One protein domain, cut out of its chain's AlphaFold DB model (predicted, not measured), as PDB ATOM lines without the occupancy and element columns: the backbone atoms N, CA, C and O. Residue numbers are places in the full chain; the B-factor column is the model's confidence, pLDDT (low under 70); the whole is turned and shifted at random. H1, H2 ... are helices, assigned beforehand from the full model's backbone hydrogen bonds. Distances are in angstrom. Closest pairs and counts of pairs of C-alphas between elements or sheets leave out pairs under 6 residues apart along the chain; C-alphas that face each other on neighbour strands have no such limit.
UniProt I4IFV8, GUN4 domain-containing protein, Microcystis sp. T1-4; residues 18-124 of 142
ATOM      1  N   SER A  18     -43.675  70.817  19.385       98.06
ATOM      2  CA  SER A  18     -43.059  69.487  19.338       98.06
ATOM      3  C   SER A  18     -44.030  68.411  18.839       98.06
ATOM      4  O   SER A  18     -43.690  67.654  17.926       98.06
ATOM      5  N   LYS A  19     -45.268  68.403  19.352       98.50
ATOM      6  CA  LYS A  19     -46.319  67.462  18.943       98.50
ATOM      7  C   LYS A  19     -46.668  67.610  17.461       98.50
ATOM      8  O   LYS A  19     -46.660  66.614  16.740       98.50
ATOM      9  N   LEU A  20     -46.901  68.839  16.992       98.56
ATOM     10  CA  LEU A  20     -47.183  69.111  15.578       98.56
ATOM     11  C   LEU A  20     -46.034  68.630  14.678       98.56
ATOM     12  O   LEU A  20     -46.263  67.920  13.697       98.56
ATOM     13  N   ARG A  21     -44.786  68.959  15.036       98.44
ATOM     14  CA  ARG A  21     -43.587  68.497  14.320       98.44
ATOM     15  C   ARG A  21     -43.554  66.973  14.219       98.44
ATOM     16  O   ARG A  21     -43.289  66.446  13.140       98.44
ATOM     17  N   ASP A  22     -43.787  66.274  15.323       98.38
ATOM     18  CA  ASP A  22     -43.646  64.819  15.380       98.38
ATOM     19  C   ASP A  22     -44.748  64.103  14.589       98.38
ATOM     20  O   ASP A  22     -44.458  63.135  13.882       98.38
ATOM     21  N   LEU A  23     -45.980  64.623  14.612       98.62
ATOM     22  CA  LEU A  23     -47.084  64.130  13.781       98.62
ATOM     23  C   LEU A  23     -46.788  64.312  12.286       98.62
ATOM     24  O   LEU A  23     -46.885  63.352  11.516       98.62
ATOM     25  N   LEU A  24     -46.342  65.505  11.885       98.12
ATOM     26  CA  LEU A  24     -45.975  65.801  10.497       98.12
ATOM     27  C   LEU A  24     -44.807  64.937  10.015       98.12
ATOM     28  O   LEU A  24     -44.855  64.368   8.925       98.12
ATOM     29  N   LYS A  25     -43.771  64.780  10.844       96.81
ATOM     30  CA  LYS A  25     -42.615  63.925  10.547       96.81
ATOM     31  C   LYS A  25     -43.005  62.455  10.387       96.81
ATOM     32  O   LYS A  25     -42.398  61.757   9.577       96.81
ATOM     33  N   ALA A  26     -44.007  61.995  11.135       97.38
ATOM     34  CA  ALA A  26     -44.555  60.646  11.036       97.38
ATOM     35  C   ALA A  26     -45.552  60.464   9.874       97.38
ATOM     36  O   ALA A  26     -46.002  59.344   9.643       97.38
ATOM     37  N   GLY A  27     -45.910  61.530   9.147       96.31
ATOM     38  CA  GLY A  27     -46.912  61.481   8.079       96.31
ATOM     39  C   GLY A  27     -48.341  61.268   8.585       96.31
ATOM     40  O   GLY A  27     -49.192  60.800   7.831       96.31
ATOM     41  N   LYS A  28     -48.608  61.593   9.855       98.00
ATOM     42  CA  LYS A  28     -49.938  61.546  10.472       98.00
ATOM     43  C   LYS A  28     -50.709  62.819  10.142       98.00
ATOM     44  O   LYS A  28     -50.829  63.718  10.967       98.00
ATOM     45  N   TRP A  29     -51.121  62.940   8.881       97.25
ATOM     46  CA  TRP A  29     -51.629  64.194   8.321       97.25
ATOM     47  C   TRP A  29     -52.907  64.680   8.989       97.25
ATOM     48  O   TRP A  29     -53.012  65.872   9.239       97.25
ATOM     49  N   LYS A  30     -53.839  63.774   9.303       96.19
ATOM     50  CA  LYS A  30     -55.097  64.128   9.965       96.19
ATOM     51  C   LYS A  30     -54.855  64.633  11.382       96.19
ATOM     52  O   LYS A  30     -55.306  65.708  11.740       96.19
ATOM     53  N   GLU A  31     -54.071  63.905  12.167       97.12
ATOM     54  CA  GLU A  31     -53.763  64.312  13.537       97.12
ATOM     55  C   GLU A  31     -52.911  65.592  13.574       97.12
ATOM     56  O   GLU A  31     -53.046  66.399  14.488       97.12
ATOM     57  N   ALA A  32     -52.019  65.790  12.595       97.88
ATOM     58  CA  ALA A  32     -51.255  67.028  12.453       97.88
ATOM     59  C   ALA A  32     -52.147  68.221  12.093       97.88
ATOM     60  O   ALA A  32     -51.893  69.339  12.538       97.88
ATOM     61  N   ASP A  33     -53.172  67.984  11.280       97.06
ATOM     62  CA  ASP A  33     -54.208  68.953  10.964       97.06
ATOM     63  C   ASP A  33     -54.961  69.307  12.260       97.06
ATOM     64  O   ASP A  33     -54.849  70.438  12.723       97.06
ATOM     65  N   GLU A  34     -55.577  68.347  12.951       95.31
ATOM     66  CA  GLU A  34     -56.274  68.581  14.233       95.31
ATOM     67  C   GLU A  34     -55.399  69.323  15.264       95.31
ATOM     68  O   GLU A  34     -55.842  70.262  15.932       95.31
ATOM     69  N   GLU A  35     -54.120  68.953  15.364       97.25
ATOM     70  CA  GLU A  35     -53.161  69.646  16.223       97.25
ATOM     71  C   GLU A  35     -52.878  71.080  15.754       97.25
ATOM     72  O   GLU A  35     -52.686  71.953  16.596       97.25
ATOM     73  N   THR A  36     -52.879  71.343  14.444       97.12
ATOM     74  CA  THR A  36     -52.743  72.694  13.878       97.12
ATOM     75  C   THR A  36     -53.899  73.592  14.321       97.12
ATOM     76  O   THR A  36     -53.646  74.703  14.783       97.12
ATOM     77  N   ALA A  37     -55.144  73.110  14.263       94.44
ATOM     78  CA  ALA A  37     -56.299  73.864  14.759       94.44
ATOM     79  C   ALA A  37     -56.162  74.191  16.248       94.44
ATOM     80  O   ALA A  37     -56.262  75.350  16.652       94.44
ATOM     81  N   ARG A  38     -55.834  73.173  17.055       94.69
ATOM     82  CA  ARG A  38     -55.644  73.316  18.502       94.69
ATOM     83  C   ARG A  38     -54.581  74.363  18.841       94.69
ATOM     84  O   ARG A  38     -54.821  75.212  19.694       94.69
ATOM     85  N   VAL A  39     -53.403  74.311  18.204       95.69
ATOM     86  CA  VAL A  39     -52.324  75.274  18.497       95.69
ATOM     87  C   VAL A  39     -52.669  76.678  18.017       95.69
ATOM     88  O   VAL A  39     -52.276  77.633  18.676       95.69
ATOM     89  N   MET A  40     -53.397  76.831  16.906       95.00
ATOM     90  CA  MET A  40     -53.805  78.153  16.428       95.00
ATOM     91  C   MET A  40     -54.814  78.811  17.373       95.00
ATOM     92  O   MET A  40     -54.629  79.976  17.720       95.00
ATOM     93  N   LEU A  41     -55.813  78.068  17.853       93.69
ATOM     94  CA  LEU A  41     -56.758  78.568  18.859       93.69
ATOM     95  C   LEU A  41     -56.041  78.921  20.167       93.69
ATOM     96  O   LEU A  41     -56.243  80.005  20.709       93.69
ATOM     97  N   ALA A  42     -55.127  78.066  20.630       93.75
ATOM     98  CA  ALA A  42     -54.367  78.322  21.850       93.75
ATOM     99  C   ALA A  42     -53.453  79.556  21.745       93.75
ATOM    100  O   ALA A  42     -53.421  80.378  22.654       93.75
ATOM    101  N   VAL A  43     -52.761  79.749  20.615       94.88
ATOM    102  CA  VAL A  43     -51.945  80.955  20.368       94.88
ATOM    103  C   VAL A  43     -52.800  82.228  20.344       94.88
ATOM    104  O   VAL A  43     -52.343  83.282  20.783       94.88
ATOM    105  N   ALA A  44     -54.039  82.138  19.863       92.75
ATOM    106  CA  ALA A  44     -54.979  83.254  19.858       92.75
ATOM    107  C   ALA A  44     -55.683  83.481  21.214       92.75
ATOM    108  O   ALA A  44     -56.460  84.424  21.324       92.75
ATOM    109  N   ASN A  45     -55.397  82.674  22.246       89.19
ATOM    110  CA  ASN A  45     -56.112  82.641  23.533       89.19
ATOM    111  C   ASN A  45     -57.617  82.345  23.392       89.19
ATOM    112  O   ASN A  45     -58.445  82.905  24.106       89.19
ATOM    113  N   LEU A  46     -57.958  81.452  22.465       85.88
ATOM    114  CA  LEU A  46     -59.321  81.079  22.087       85.88
ATOM    115  C   LEU A  46     -59.588  79.588  22.313       85.88
ATOM    116  O   LEU A  46     -60.297  78.953  21.548       85.88
ATOM    117  N   GLU A  47     -59.000  78.997  23.352       78.00
ATOM    118  CA  GLU A  47     -59.125  77.555  23.628       78.00
ATOM    119  C   GLU A  47     -60.562  77.119  23.957       78.00
ATOM    120  O   GLU A  47     -60.899  75.947  23.797       78.00
ATOM    121  N   GLU A  48     -61.397  78.055  24.416       76.50
ATOM    122  CA  GLU A  48     -62.826  77.843  24.678       76.50
ATOM    123  C   GLU A  48     -63.710  78.122  23.449       76.50
ATOM    124  O   GLU A  48     -64.887  77.766  23.448       76.50
ATOM    125  N   GLU A  49     -63.148  78.732  22.404       75.81
ATOM    126  CA  GLU A  49     -63.834  79.047  21.154       75.81
ATOM    127  C   GLU A  49     -63.433  78.061  20.053       75.81
ATOM    128  O   GLU A  49     -62.395  77.400  20.094       75.81
ATOM    129  N   SER A  50     -64.265  77.985  19.020       77.38
ATOM    130  CA  SER A  50     -64.074  77.021  17.933       77.38
ATOM    131  C   SER A  50     -63.512  77.628  16.646       77.38
ATOM    132  O   SER A  50     -63.293  76.912  15.673       77.38
ATOM    133  N   TRP A  51     -63.321  78.947  16.576       81.00
ATOM    134  CA  TRP A  51     -62.989  79.621  15.320       81.00
ATOM    135  C   TRP A  51     -62.173  80.898  15.531       81.00
ATOM    136  O   TRP A  51     -62.174  81.490  16.606       81.00
ATOM    137  N   LEU A  52     -61.464  81.312  14.477       85.38
ATOM    138  CA  LEU A  52     -60.694  82.554  14.424       85.38
ATOM    139  C   LEU A  52     -61.401  83.527  13.483       85.38
ATOM    140  O   LEU A  52     -61.668  83.187  12.329       85.38
ATOM    141  N   ASP A  53     -61.672  84.739  13.955       86.56
ATOM    142  CA  ASP A  53     -62.154  85.821  13.097       86.56
ATOM    143  C   ASP A  53     -60.995  86.648  12.505       86.56
ATOM    144  O   ASP A  53     -59.810  86.396  12.748       86.56
ATOM    145  N   ASN A  54     -61.337  87.669  11.717       86.88
ATOM    146  CA  ASN A  54     -60.343  88.540  11.089       86.88
ATOM    147  C   ASN A  54     -59.475  89.303  12.104       86.88
ATOM    148  O   ASN A  54     -58.300  89.522  11.826       86.88
ATOM    149  N   GLU A  55     -60.022  89.704  13.256       89.62
ATOM    150  CA  GLU A  55     -59.270  90.441  14.276       89.62
ATOM    151  C   GLU A  55     -58.228  89.537  14.941       89.62
ATOM    152  O   GLU A  55     -57.076  89.944  15.116       89.62
ATOM    153  N   HIS A  56     -58.588  88.284  15.227       90.44
ATOM    154  CA  HIS A  56     -57.641  87.298  15.748       90.44
ATOM    155  C   HIS A  56     -56.525  87.000  14.740       90.44
ATOM    156  O   HIS A  56     -55.354  86.950  15.113       90.44
ATOM    157  N   ILE A  57     -56.863  86.841  13.455       90.12
ATOM    158  CA  ILE A  57     -55.874  86.572  12.401       90.12
ATOM    159  C   ILE A  57     -54.958  87.777  12.149       90.12
ATOM    160  O   ILE A  57     -53.752  87.595  11.968       90.12
ATOM    161  N   ASP A  58     -55.487  89.001  12.168       91.25
ATOM    162  CA  ASP A  58     -54.696  90.219  11.957       91.25
ATOM    163  C   ASP A  58     -53.669  90.456  13.074       91.25
ATOM    164  O   ASP A  58     -52.602  91.020  12.820       91.25
ATOM    165  N   ASN A  59     -53.966  89.988  14.288       94.19
ATOM    166  CA  ASN A  59     -53.082  90.086  15.448       94.19
ATOM    167  C   ASN A  59     -52.298  88.792  15.728       94.19
ATOM    168  O   ASN A  59     -51.580  88.716  16.728       94.19
ATOM    169  N   PHE A  60     -52.408  87.776  14.864       94.94
ATOM    170  CA  PHE A  60     -51.785  86.479  15.103       94.94
ATOM    171  C   PHE A  60     -50.247  86.599  15.131       94.94
ATOM    172  O   PHE A  60     -49.653  87.168  14.203       94.94
ATOM    173  N   PRO A  61     -49.557  86.039  16.144       96.94
ATOM    174  CA  PRO A  61     -48.113  86.176  16.263       96.94
ATOM    175  C   PRO A  61     -47.342  85.611  15.062       96.94
ATOM    176  O   PRO A  61     -47.535  84.482  14.601       96.94
ATOM    177  N   CYS A  62     -46.423  86.421  14.536       96.19
ATOM    178  CA  CYS A  62     -45.721  86.108  13.294       96.19
ATOM    179  C   CYS A  62     -44.759  84.920  13.426       96.19
ATOM    180  O   CYS A  62     -44.582  84.187  12.445       96.19
ATOM    181  N   ALA A  63     -44.097  84.743  14.578       97.44
ATOM    182  CA  ALA A  63     -43.213  83.598  14.790       97.44
ATOM    183  C   ALA A  63     -43.999  82.283  14.776       97.44
ATOM    184  O   ALA A  63     -43.595  81.343  14.095       97.44
ATOM    185  N   ASP A  64     -45.147  82.260  15.442       98.06
ATOM    186  CA  ASP A  64     -46.051  81.118  15.563       98.06
ATOM    187  C   ASP A  64     -46.598  80.674  14.202       98.06
ATOM    188  O   ASP A  64     -46.399  79.528  13.786       98.06
ATOM    189  N   LEU A  65     -47.175  81.607  13.432       97.50
ATOM    190  CA  LEU A  65     -47.678  81.308  12.085       97.50
ATOM    191  C   LEU A  65     -46.559  80.797  11.165       97.50
ATOM    192  O   LEU A  65     -46.758  79.876  10.367       97.50
ATOM    193  N   ARG A  66     -45.360  81.378  11.285       97.88
ATOM    194  CA  ARG A  66     -44.189  80.959  10.509       97.88
ATOM    195  C   ARG A  66     -43.717  79.562  10.900       97.88
ATOM    196  O   ARG A  66     -43.357  78.803  10.004       97.88
ATOM    197  N   THR A  67     -43.702  79.222  12.186       98.44
ATOM    198  CA  THR A  67     -43.306  77.888  12.654       98.44
ATOM    199  C   THR A  67     -44.268  76.829  12.125       98.44
ATOM    200  O   THR A  67     -43.815  75.843  11.541       98.44
ATOM    201  N   ILE A  68     -45.581  77.065  12.228       98.38
ATOM    202  CA  ILE A  68     -46.607  76.158  11.692       98.38
ATOM    203  C   ILE A  68     -46.407  75.952  10.183       98.38
ATOM    204  O   ILE A  68     -46.279  74.814   9.724       98.38
ATOM    205  N   ASP A  69     -46.298  77.036   9.406       98.56
ATOM    206  CA  ASP A  69     -46.098  76.949   7.953       98.56
ATOM    207  C   ASP A  69     -44.813  76.194   7.582       98.56
ATOM    208  O   ASP A  69     -44.830  75.309   6.727       98.56
ATOM    209  N   GLN A  70     -43.693  76.493   8.246       98.44
ATOM    210  CA  GLN A  70     -42.410  75.852   7.952       98.44
ATOM    211  C   GLN A  70     -42.422  74.351   8.239       98.44
ATOM    212  O   GLN A  70     -41.818  73.588   7.479       98.44
ATOM    213  N   LEU A  71     -43.110  73.915   9.297       98.50
ATOM    214  CA  LEU A  71     -43.277  72.496   9.600       98.50
ATOM    215  C   LEU A  71     -44.069  71.790   8.494       98.50
ATOM    216  O   LEU A  71     -43.593  70.790   7.946       98.50
ATOM    217  N   TRP A  72     -45.223  72.341   8.110       98.44
ATOM    218  CA  TRP A  72     -46.046  71.797   7.028       98.44
ATOM    219  C   TRP A  72     -45.285  71.737   5.704       98.44
ATOM    220  O   TRP A  72     -45.237  70.684   5.063       98.44
ATOM    221  N   VAL A  73     -44.613  72.823   5.317       98.25
ATOM    222  CA  VAL A  73     -43.814  72.892   4.086       98.25
ATOM    223  C   VAL A  73     -42.678  71.872   4.112       98.25
ATOM    224  O   VAL A  73     -42.465  71.172   3.120       98.25
ATOM    225  N   LYS A  74     -41.952  71.747   5.229       97.19
ATOM    226  CA  LYS A  74     -40.813  70.828   5.330       97.19
ATOM    227  C   LYS A  74     -41.245  69.374   5.175       97.19
ATOM    228  O   LYS A  74     -40.714  68.672   4.313       97.19
ATOM    229  N   TYR A  75     -42.180  68.914   6.001       97.31
ATOM    230  CA  TYR A  75     -42.504  67.489   6.070       97.31
ATOM    231  C   TYR A  75     -43.394  67.017   4.917       97.31
ATOM    232  O   TYR A  75     -43.368  65.839   4.578       97.31
ATOM    233  N   SER A  76     -44.090  67.930   4.235       97.25
ATOM    234  CA  SER A  76     -44.852  67.628   3.014       97.25
ATOM    235  C   SER A  76     -44.041  67.723   1.715       97.25
ATOM    236  O   SER A  76     -44.608  67.618   0.628       97.25
ATOM    237  N   ASN A  77     -42.726  67.975   1.788       96.25
ATOM    238  CA  ASN A  77     -41.883  68.257   0.621       96.25
ATOM    239  C   ASN A  77     -42.423  69.429  -0.234       96.25
ATOM    240  O   ASN A  77     -42.502  69.365  -1.463       96.25
ATOM    241  N   GLY A  78     -42.850  70.503   0.437       96.62
ATOM    242  CA  GLY A  78     -43.345  71.737  -0.174       96.62
ATOM    243  C   GLY A  78     -44.742  71.648  -0.788       96.62
ATOM    244  O   GLY A  78     -45.090  72.480  -1.637       96.62
ATOM    245  N   ARG A  79     -45.536  70.640  -0.405       97.62
ATOM    246  CA  ARG A  79     -46.893  70.427  -0.929       97.62
ATOM    247  C   ARG A  79     -47.973  71.125  -0.111       97.62
ATOM    248  O   ARG A  79     -48.947  71.577  -0.702       97.62
ATOM    249  N   PHE A  80     -47.794  71.220   1.198       98.50
ATOM    250  CA  PHE A  80     -48.769  71.728   2.165       98.50
ATOM    251  C   PHE A  80     -48.205  72.931   2.932       98.50
ATOM    252  O   PHE A  80     -46.992  73.155   2.915       98.50
ATOM    253  N   GLY A  81     -49.085  73.700   3.574       98.06
ATOM    254  CA  GLY A  81     -48.755  74.906   4.342       98.06
ATOM    255  C   GLY A  81     -49.470  76.168   3.846       98.06
ATOM    256  O   GLY A  81     -49.794  76.303   2.660       98.06
ATOM    257  N   PHE A  82     -49.665  77.129   4.747       97.88
ATOM    258  CA  PHE A  82     -50.341  78.400   4.472       97.88
ATOM    259  C   PHE A  82     -49.643  79.232   3.389       97.88
ATOM    260  O   PHE A  82     -50.295  79.873   2.568       97.88
ATOM    261  N   SER A  83     -48.312  79.194   3.298       98.38
ATOM    262  CA  SER A  83     -47.559  79.865   2.232       98.38
ATOM    263  C   SER A  83     -47.757  79.202   0.864       98.38
ATOM    264  O   SER A  83     -47.629  79.848  -0.184       98.38
ATOM    265  N   VAL A  84     -48.078  77.907   0.835       98.56
ATOM    266  CA  VAL A  84     -48.469  77.201  -0.388       98.56
ATOM    267  C   VAL A  84     -49.874  77.624  -0.799       98.56
ATOM    268  O   VAL A  84     -50.054  78.038  -1.945       98.56
ATOM    269  N   GLN A  85     -50.826  77.604   0.136       98.44
ATOM    270  CA  GLN A  85     -52.201  78.064  -0.076       98.44
ATOM    271  C   GLN A  85     -52.249  79.516  -0.550       98.44
ATOM    272  O   GLN A  85     -52.821  79.796  -1.600       98.44
ATOM    273  N   LYS A  86     -51.542  80.424   0.130       97.81
ATOM    274  CA  LYS A  86     -51.438  81.840  -0.242       97.81
ATOM    275  C   LYS A  86     -50.978  82.026  -1.686       97.81
ATOM    276  O   LYS A  86     -51.583  82.800  -2.420       97.81
ATOM    277  N   ARG A  87     -49.932  81.309  -2.119       98.56
ATOM    278  CA  ARG A  87     -49.442  81.393  -3.508       98.56
ATOM    279  C   ARG A  87     -50.479  80.910  -4.519       98.56
ATOM    280  O   ARG A  87     -50.579  81.494  -5.593       98.56
ATOM    281  N   ILE A  88     -51.227  79.858  -4.191       98.56
ATOM    282  CA  ILE A  88     -52.298  79.345  -5.054       98.56
ATOM    283  C   ILE A  88     -53.440  80.364  -5.128       98.56
ATOM    284  O   ILE A  88     -53.831  80.742  -6.228       98.56
ATOM    285  N   TYR A  89     -53.916  80.851  -3.983       98.44
ATOM    286  CA  TYR A  89     -55.004  81.823  -3.886       98.44
ATOM    287  C   TYR A  89     -54.681  83.126  -4.632       98.44
ATOM    288  O   TYR A  89     -55.437  83.550  -5.503       98.44
ATOM    289  N   GLN A  90     -53.502  83.708  -4.391       98.31
ATOM    290  CA  GLN A  90     -53.050  84.910  -5.101       98.31
ATOM    291  C   GLN A  90     -52.844  84.659  -6.601       98.31
ATOM    292  O   GLN A  90     -53.143  85.525  -7.418       98.31
ATOM    293  N   GLY A  91     -52.388  83.462  -6.985       98.50
ATOM    294  CA  GLY A  91     -52.272  83.063  -8.390       98.50
ATOM    295  C   GLY A  91     -53.614  82.981  -9.128       98.50
ATOM    296  O   GLY A  91     -53.637  83.071 -10.351       98.50
ATOM    297  N   LEU A  92     -54.725  82.849  -8.398       98.19
ATOM    298  CA  LEU A  92     -56.093  82.898  -8.927       98.19
ATOM    299  C   LEU A  92     -56.689  84.319  -8.910       98.19
ATOM    300  O   LEU A  92     -57.855  84.492  -9.254       98.19
ATOM    301  N   GLY A  93     -55.898  85.326  -8.524       98.00
ATOM    302  CA  GLY A  93     -56.332  86.716  -8.374       98.00
ATOM    303  C   GLY A  93     -56.870  87.061  -6.983       98.00
ATOM    304  O   GLY A  93     -57.424  88.141  -6.811       98.00
ATOM    305  N   GLY A  94     -56.728  86.164  -6.003       97.62
ATOM    306  CA  GLY A  94     -57.208  86.375  -4.641       97.62
ATOM    307  C   GLY A  94     -56.537  87.554  -3.947       97.62
ATOM    308  O   GLY A  94     -55.307  87.672  -3.932       97.62
ATOM    309  N   THR A  95     -57.360  88.405  -3.343       96.25
ATOM    310  CA  THR A  95     -56.952  89.547  -2.518       96.25
ATOM    311  C   THR A  95     -57.469  89.372  -1.090       96.25
ATOM    312  O   THR A  95     -57.987  88.311  -0.730       96.25
ATOM    313  N   ARG A  96     -57.282  90.389  -0.242       91.75
ATOM    314  CA  ARG A  96     -57.818  90.378   1.124       91.75
ATOM    315  C   ARG A  96     -59.347  90.452   1.124       91.75
ATOM    316  O   ARG A  96     -59.987  89.916   2.019       91.75
ATOM    317  N   GLU A  97     -59.924  91.107   0.125       94.19
ATOM    318  CA  GLU A  97     -61.361  91.203  -0.065       94.19
ATOM    319  C   GLU A  97     -61.920  89.857  -0.529       94.19
ATOM    320  O   GLU A  97     -61.436  89.250  -1.487       94.19
ATOM    321  N   TYR A  98     -62.975  89.400   0.142       93.25
ATOM    322  CA  TYR A  98     -63.643  88.166  -0.233       93.25
ATOM    323  C   TYR A  98     -64.230  88.269  -1.645       93.25
ATOM    324  O   TYR A  98     -65.033  89.153  -1.951       93.25
ATOM    325  N   ASN A  99     -63.875  87.304  -2.489       97.81
ATOM    326  CA  ASN A  99     -64.483  87.107  -3.792       97.81
ATOM    327  C   ASN A  99     -64.919  85.648  -3.922       97.81
ATOM    328  O   ASN A  99     -64.088  84.739  -3.944       97.81
ATOM    329  N   ARG A 100     -66.231  85.439  -4.044       96.69
ATOM    330  CA  ARG A 100     -66.831  84.105  -4.098       96.69
ATOM    331  C   ARG A 100     -66.288  83.245  -5.238       96.69
ATOM    332  O   ARG A 100     -65.974  82.085  -5.009       96.69
ATOM    333  N   GLU A 101     -66.159  83.794  -6.444       97.81
ATOM    334  CA  GLU A 101     -65.693  83.036  -7.614       97.81
ATOM    335  C   GLU A 101     -64.237  82.586  -7.438       97.81
ATOM    336  O   GLU A 101     -63.879  81.455  -7.770       97.81
ATOM    337  N   ILE A 102     -63.392  83.456  -6.882       98.19
ATOM    338  CA  ILE A 102     -61.992  83.127  -6.603       98.19
ATOM    339  C   ILE A 102     -61.896  82.107  -5.467       98.19
ATOM    340  O   ILE A 102     -61.104  81.172  -5.564       98.19
ATOM    341  N   TRP A 103     -62.715  82.249  -4.421       96.94
ATOM    342  CA  TRP A 103     -62.759  81.308  -3.303       96.94
ATOM    343  C   TRP A 103     -63.197  79.909  -3.742       96.94
ATOM    344  O   TRP A 103     -62.564  78.917  -3.392       96.94
ATOM    345  N   GLU A 104     -64.221  79.827  -4.588       97.38
ATOM    346  CA  GLU A 104     -64.686  78.578  -5.188       97.38
ATOM    347  C   GLU A 104     -63.597  77.926  -6.061       97.38
ATOM    348  O   GLU A 104     -63.265  76.759  -5.848       97.38
ATOM    349  N   LYS A 105     -62.949  78.692  -6.956       98.12
ATOM    350  CA  LYS A 105     -61.805  78.206  -7.759       98.12
ATOM    351  C   LYS A 105     -60.637  77.746  -6.894       98.12
ATOM    352  O   LYS A 105     -59.937  76.799  -7.253       98.12
ATOM    353  N   PHE A 106     -60.387  78.436  -5.785       98.06
ATOM    354  CA  PHE A 106     -59.356  78.061  -4.832       98.06
ATOM    355  C   PHE A 106     -59.692  76.728  -4.169       98.06
ATOM    356  O   PHE A 106     -58.859  75.825  -4.219       98.06
ATOM    357  N   GLY A 107     -60.917  76.569  -3.656       96.81
ATOM    358  CA  GLY A 107     -61.410  75.320  -3.077       96.81
ATOM    359  C   GLY A 107     -61.298  74.138  -4.042       96.81
ATOM    360  O   GLY A 107     -60.775  73.092  -3.665       96.81
ATOM    361  N   ASP A 108     -61.673  74.323  -5.312       97.00
ATOM    362  CA  ASP A 108     -61.499  73.294  -6.349       97.00
ATOM    363  C   ASP A 108     -60.009  72.954  -6.559       97.00
ATOM    364  O   ASP A 108     -59.629  71.798  -6.753       97.00
ATOM    365  N   LYS A 109     -59.131  73.963  -6.510       97.25
ATOM    366  CA  LYS A 109     -57.693  73.803  -6.762       97.25
ATOM    367  C   LYS A 109     -56.963  73.066  -5.643       97.25
ATOM    368  O   LYS A 109     -56.022  72.323  -5.937       97.25
ATOM    369  N   VAL A 110     -57.357  73.302  -4.393       96.88
ATOM    370  CA  VAL A 110     -56.748  72.681  -3.206       96.88
ATOM    371  C   VAL A 110     -57.495  71.433  -2.734       96.88
ATOM    372  O   VAL A 110     -57.057  70.803  -1.781       96.88
ATOM    373  N   GLY A 111     -58.575  71.031  -3.412       95.56
ATOM    374  CA  GLY A 111     -59.307  69.804  -3.090       95.56
ATOM    375  C   GLY A 111     -60.249  69.928  -1.894       95.56
ATOM    376  O   GLY A 111     -60.474  68.947  -1.196       95.56
ATOM    377  N   TRP A 112     -60.785  71.123  -1.637       95.88
ATOM    378  CA  TRP A 112     -61.834  71.358  -0.633       95.88
ATOM    379  C   TRP A 112     -63.241  71.343  -1.230       95.88
ATOM    380  O   TRP A 112     -64.228  71.470  -0.507       95.88
ATOM    381  N   ARG A 113     -63.346  71.208  -2.554       95.12
ATOM    382  CA  ARG A 113     -64.612  71.117  -3.274       95.12
ATOM    383  C   ARG A 113     -64.577  69.999  -4.299       95.12
ATOM    384  O   ARG A 113     -63.564  69.788  -4.964       95.12
ATOM    385  N   GLU A 114     -65.713  69.337  -4.460       93.19
ATOM    386  CA  GLU A 114     -65.940  68.332  -5.493       93.19
ATOM    387  C   GLU A 114     -67.351  68.499  -6.065       93.19
ATOM    388  O   GLU A 114     -68.310  68.763  -5.338       93.19
ATOM    389  N   GLY A 115     -67.489  68.414  -7.393       93.12
ATOM    390  CA  GLY A 115     -68.794  68.532  -8.052       93.12
ATOM    391  C   GLY A 115     -69.527  69.860  -7.798       93.12
ATOM    392  O   GLY A 115     -70.746  69.912  -7.928       93.12
ATOM    393  N   GLY A 116     -68.806  70.925  -7.425       93.31
ATOM    394  CA  GLY A 116     -69.371  72.238  -7.085       93.31
ATOM    395  C   GLY A 116     -69.775  72.415  -5.615       93.31
ATOM    396  O   GLY A 116     -70.173  73.519  -5.229       93.31
ATOM    397  N   SER A 117     -69.621  71.387  -4.781       94.44
ATOM    398  CA  SER A 117     -69.963  71.410  -3.356       94.44
ATOM    399  C   SER A 117     -68.713  71.432  -2.483       94.44
ATOM    400  O   SER A 117     -67.703  70.826  -2.832       94.44
ATOM    401  N   TRP A 118     -68.782  72.128  -1.347       93.69
ATOM    402  CA  TRP A 118     -67.737  72.083  -0.320       93.69
ATOM    403  C   TRP A 118     -67.750  70.731   0.383       93.69
ATOM    404  O   TRP A 118     -68.814  70.243   0.764       93.69
ATOM    405  N   LEU A 119     -66.570  70.135   0.524       92.25
ATOM    406  CA  LEU A 119     -66.389  68.882   1.241       92.25
ATOM    407  C   LEU A 119     -66.449  69.128   2.747       92.25
ATOM    408  O   LEU A 119     -65.968  70.149   3.243       92.25
ATOM    409  N   SER A 120     -67.026  68.177   3.472       90.44
ATOM    410  CA  SER A 120     -66.944  68.169   4.928       90.44
ATOM    411  C   SER A 120     -65.589  67.613   5.377       90.44
ATOM    412  O   SER A 120     -64.915  66.916   4.618       90.44
ATOM    413  N   TYR A 121     -65.189  67.875   6.625       89.88
ATOM    414  CA  TYR A 121     -63.908  67.397   7.161       89.88
ATOM    415  C   TYR A 121     -63.729  65.875   7.038       89.88
ATOM    416  O   TYR A 121     -62.631  65.392   6.769       89.88
ATOM    417  N   ILE A 122     -64.814  65.111   7.208       88.50
ATOM    418  CA  ILE A 122     -64.779  63.645   7.117       88.50
ATOM    419  C   ILE A 122     -64.523  63.147   5.686       88.50
ATOM    420  O   ILE A 122     -64.014  62.041   5.520       88.50
ATOM    421  N   ASP A 123     -64.803  63.973   4.675       90.06
ATOM    422  CA  ASP A 123     -64.593  63.654   3.260       90.06
ATOM    423  C   ASP A 123     -63.209  64.109   2.750       90.06
ATOM    424  O   ASP A 123     -62.813  63.798   1.624       90.06
ATOM    425  N   ILE A 124     -62.441  64.839   3.568       92.69
ATOM    426  CA  ILE A 124     -61.084  65.267   3.220       92.69
ATOM    427  C   ILE A 124     -60.130  64.068   3.215       92.69
ATOM    428  O   ILE A 124     -60.061  63.267   4.146       92.69
TER     429      ILE A 124
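What this domain is: This is residues 18 to 124 of the 142 residues of the protein "GUN4 domain-containing protein" of Microcystis sp. T1-4 (UniProt I4IFV8). H1, H2 and H4 stand side by side as a triangle; H5 leads away from H4 at about a right angle and H6 packs on H5, making a second part, while small H3 sits apart. The printed part, 107 residues with six named helices and no named strand, is all helix and compact, with a radius of gyration of the C-alphas of 14.4 A and spans of 37 by 31 by 25 A.

Where its parts are: H1, residues 18 to 25, begins at C-alpha 18 (-43.059, 69.487, 19.338). H2 is residues 29 to 43, 20.6 A; H3 54 to 58; H4 62 to 75, 20.2 A; H5 82 to 91; H6 100 to 110, ending at C-alpha 110 (-56.748, 72.681, -3.206).

How they stand to each other: H1 and H2 form a hairpin; the closest C-alphas, Leu 23 and Ala 32, are 5.2 A apart. H4 touches H1 with residues 71 to 75 alone, Lys 25 to Tyr 75, C-alphas 5.7 A. H4 and H5 only just touch, with 3 pairs of C-alphas within 8 A. H5 and H6 touch at a steep tilt of 54 degrees. In each helix every O i to N i+4 pair is within hydrogen-bond range.

The domain as a whole: The printed part has no cut, no link is long, and no printed residue is under 70.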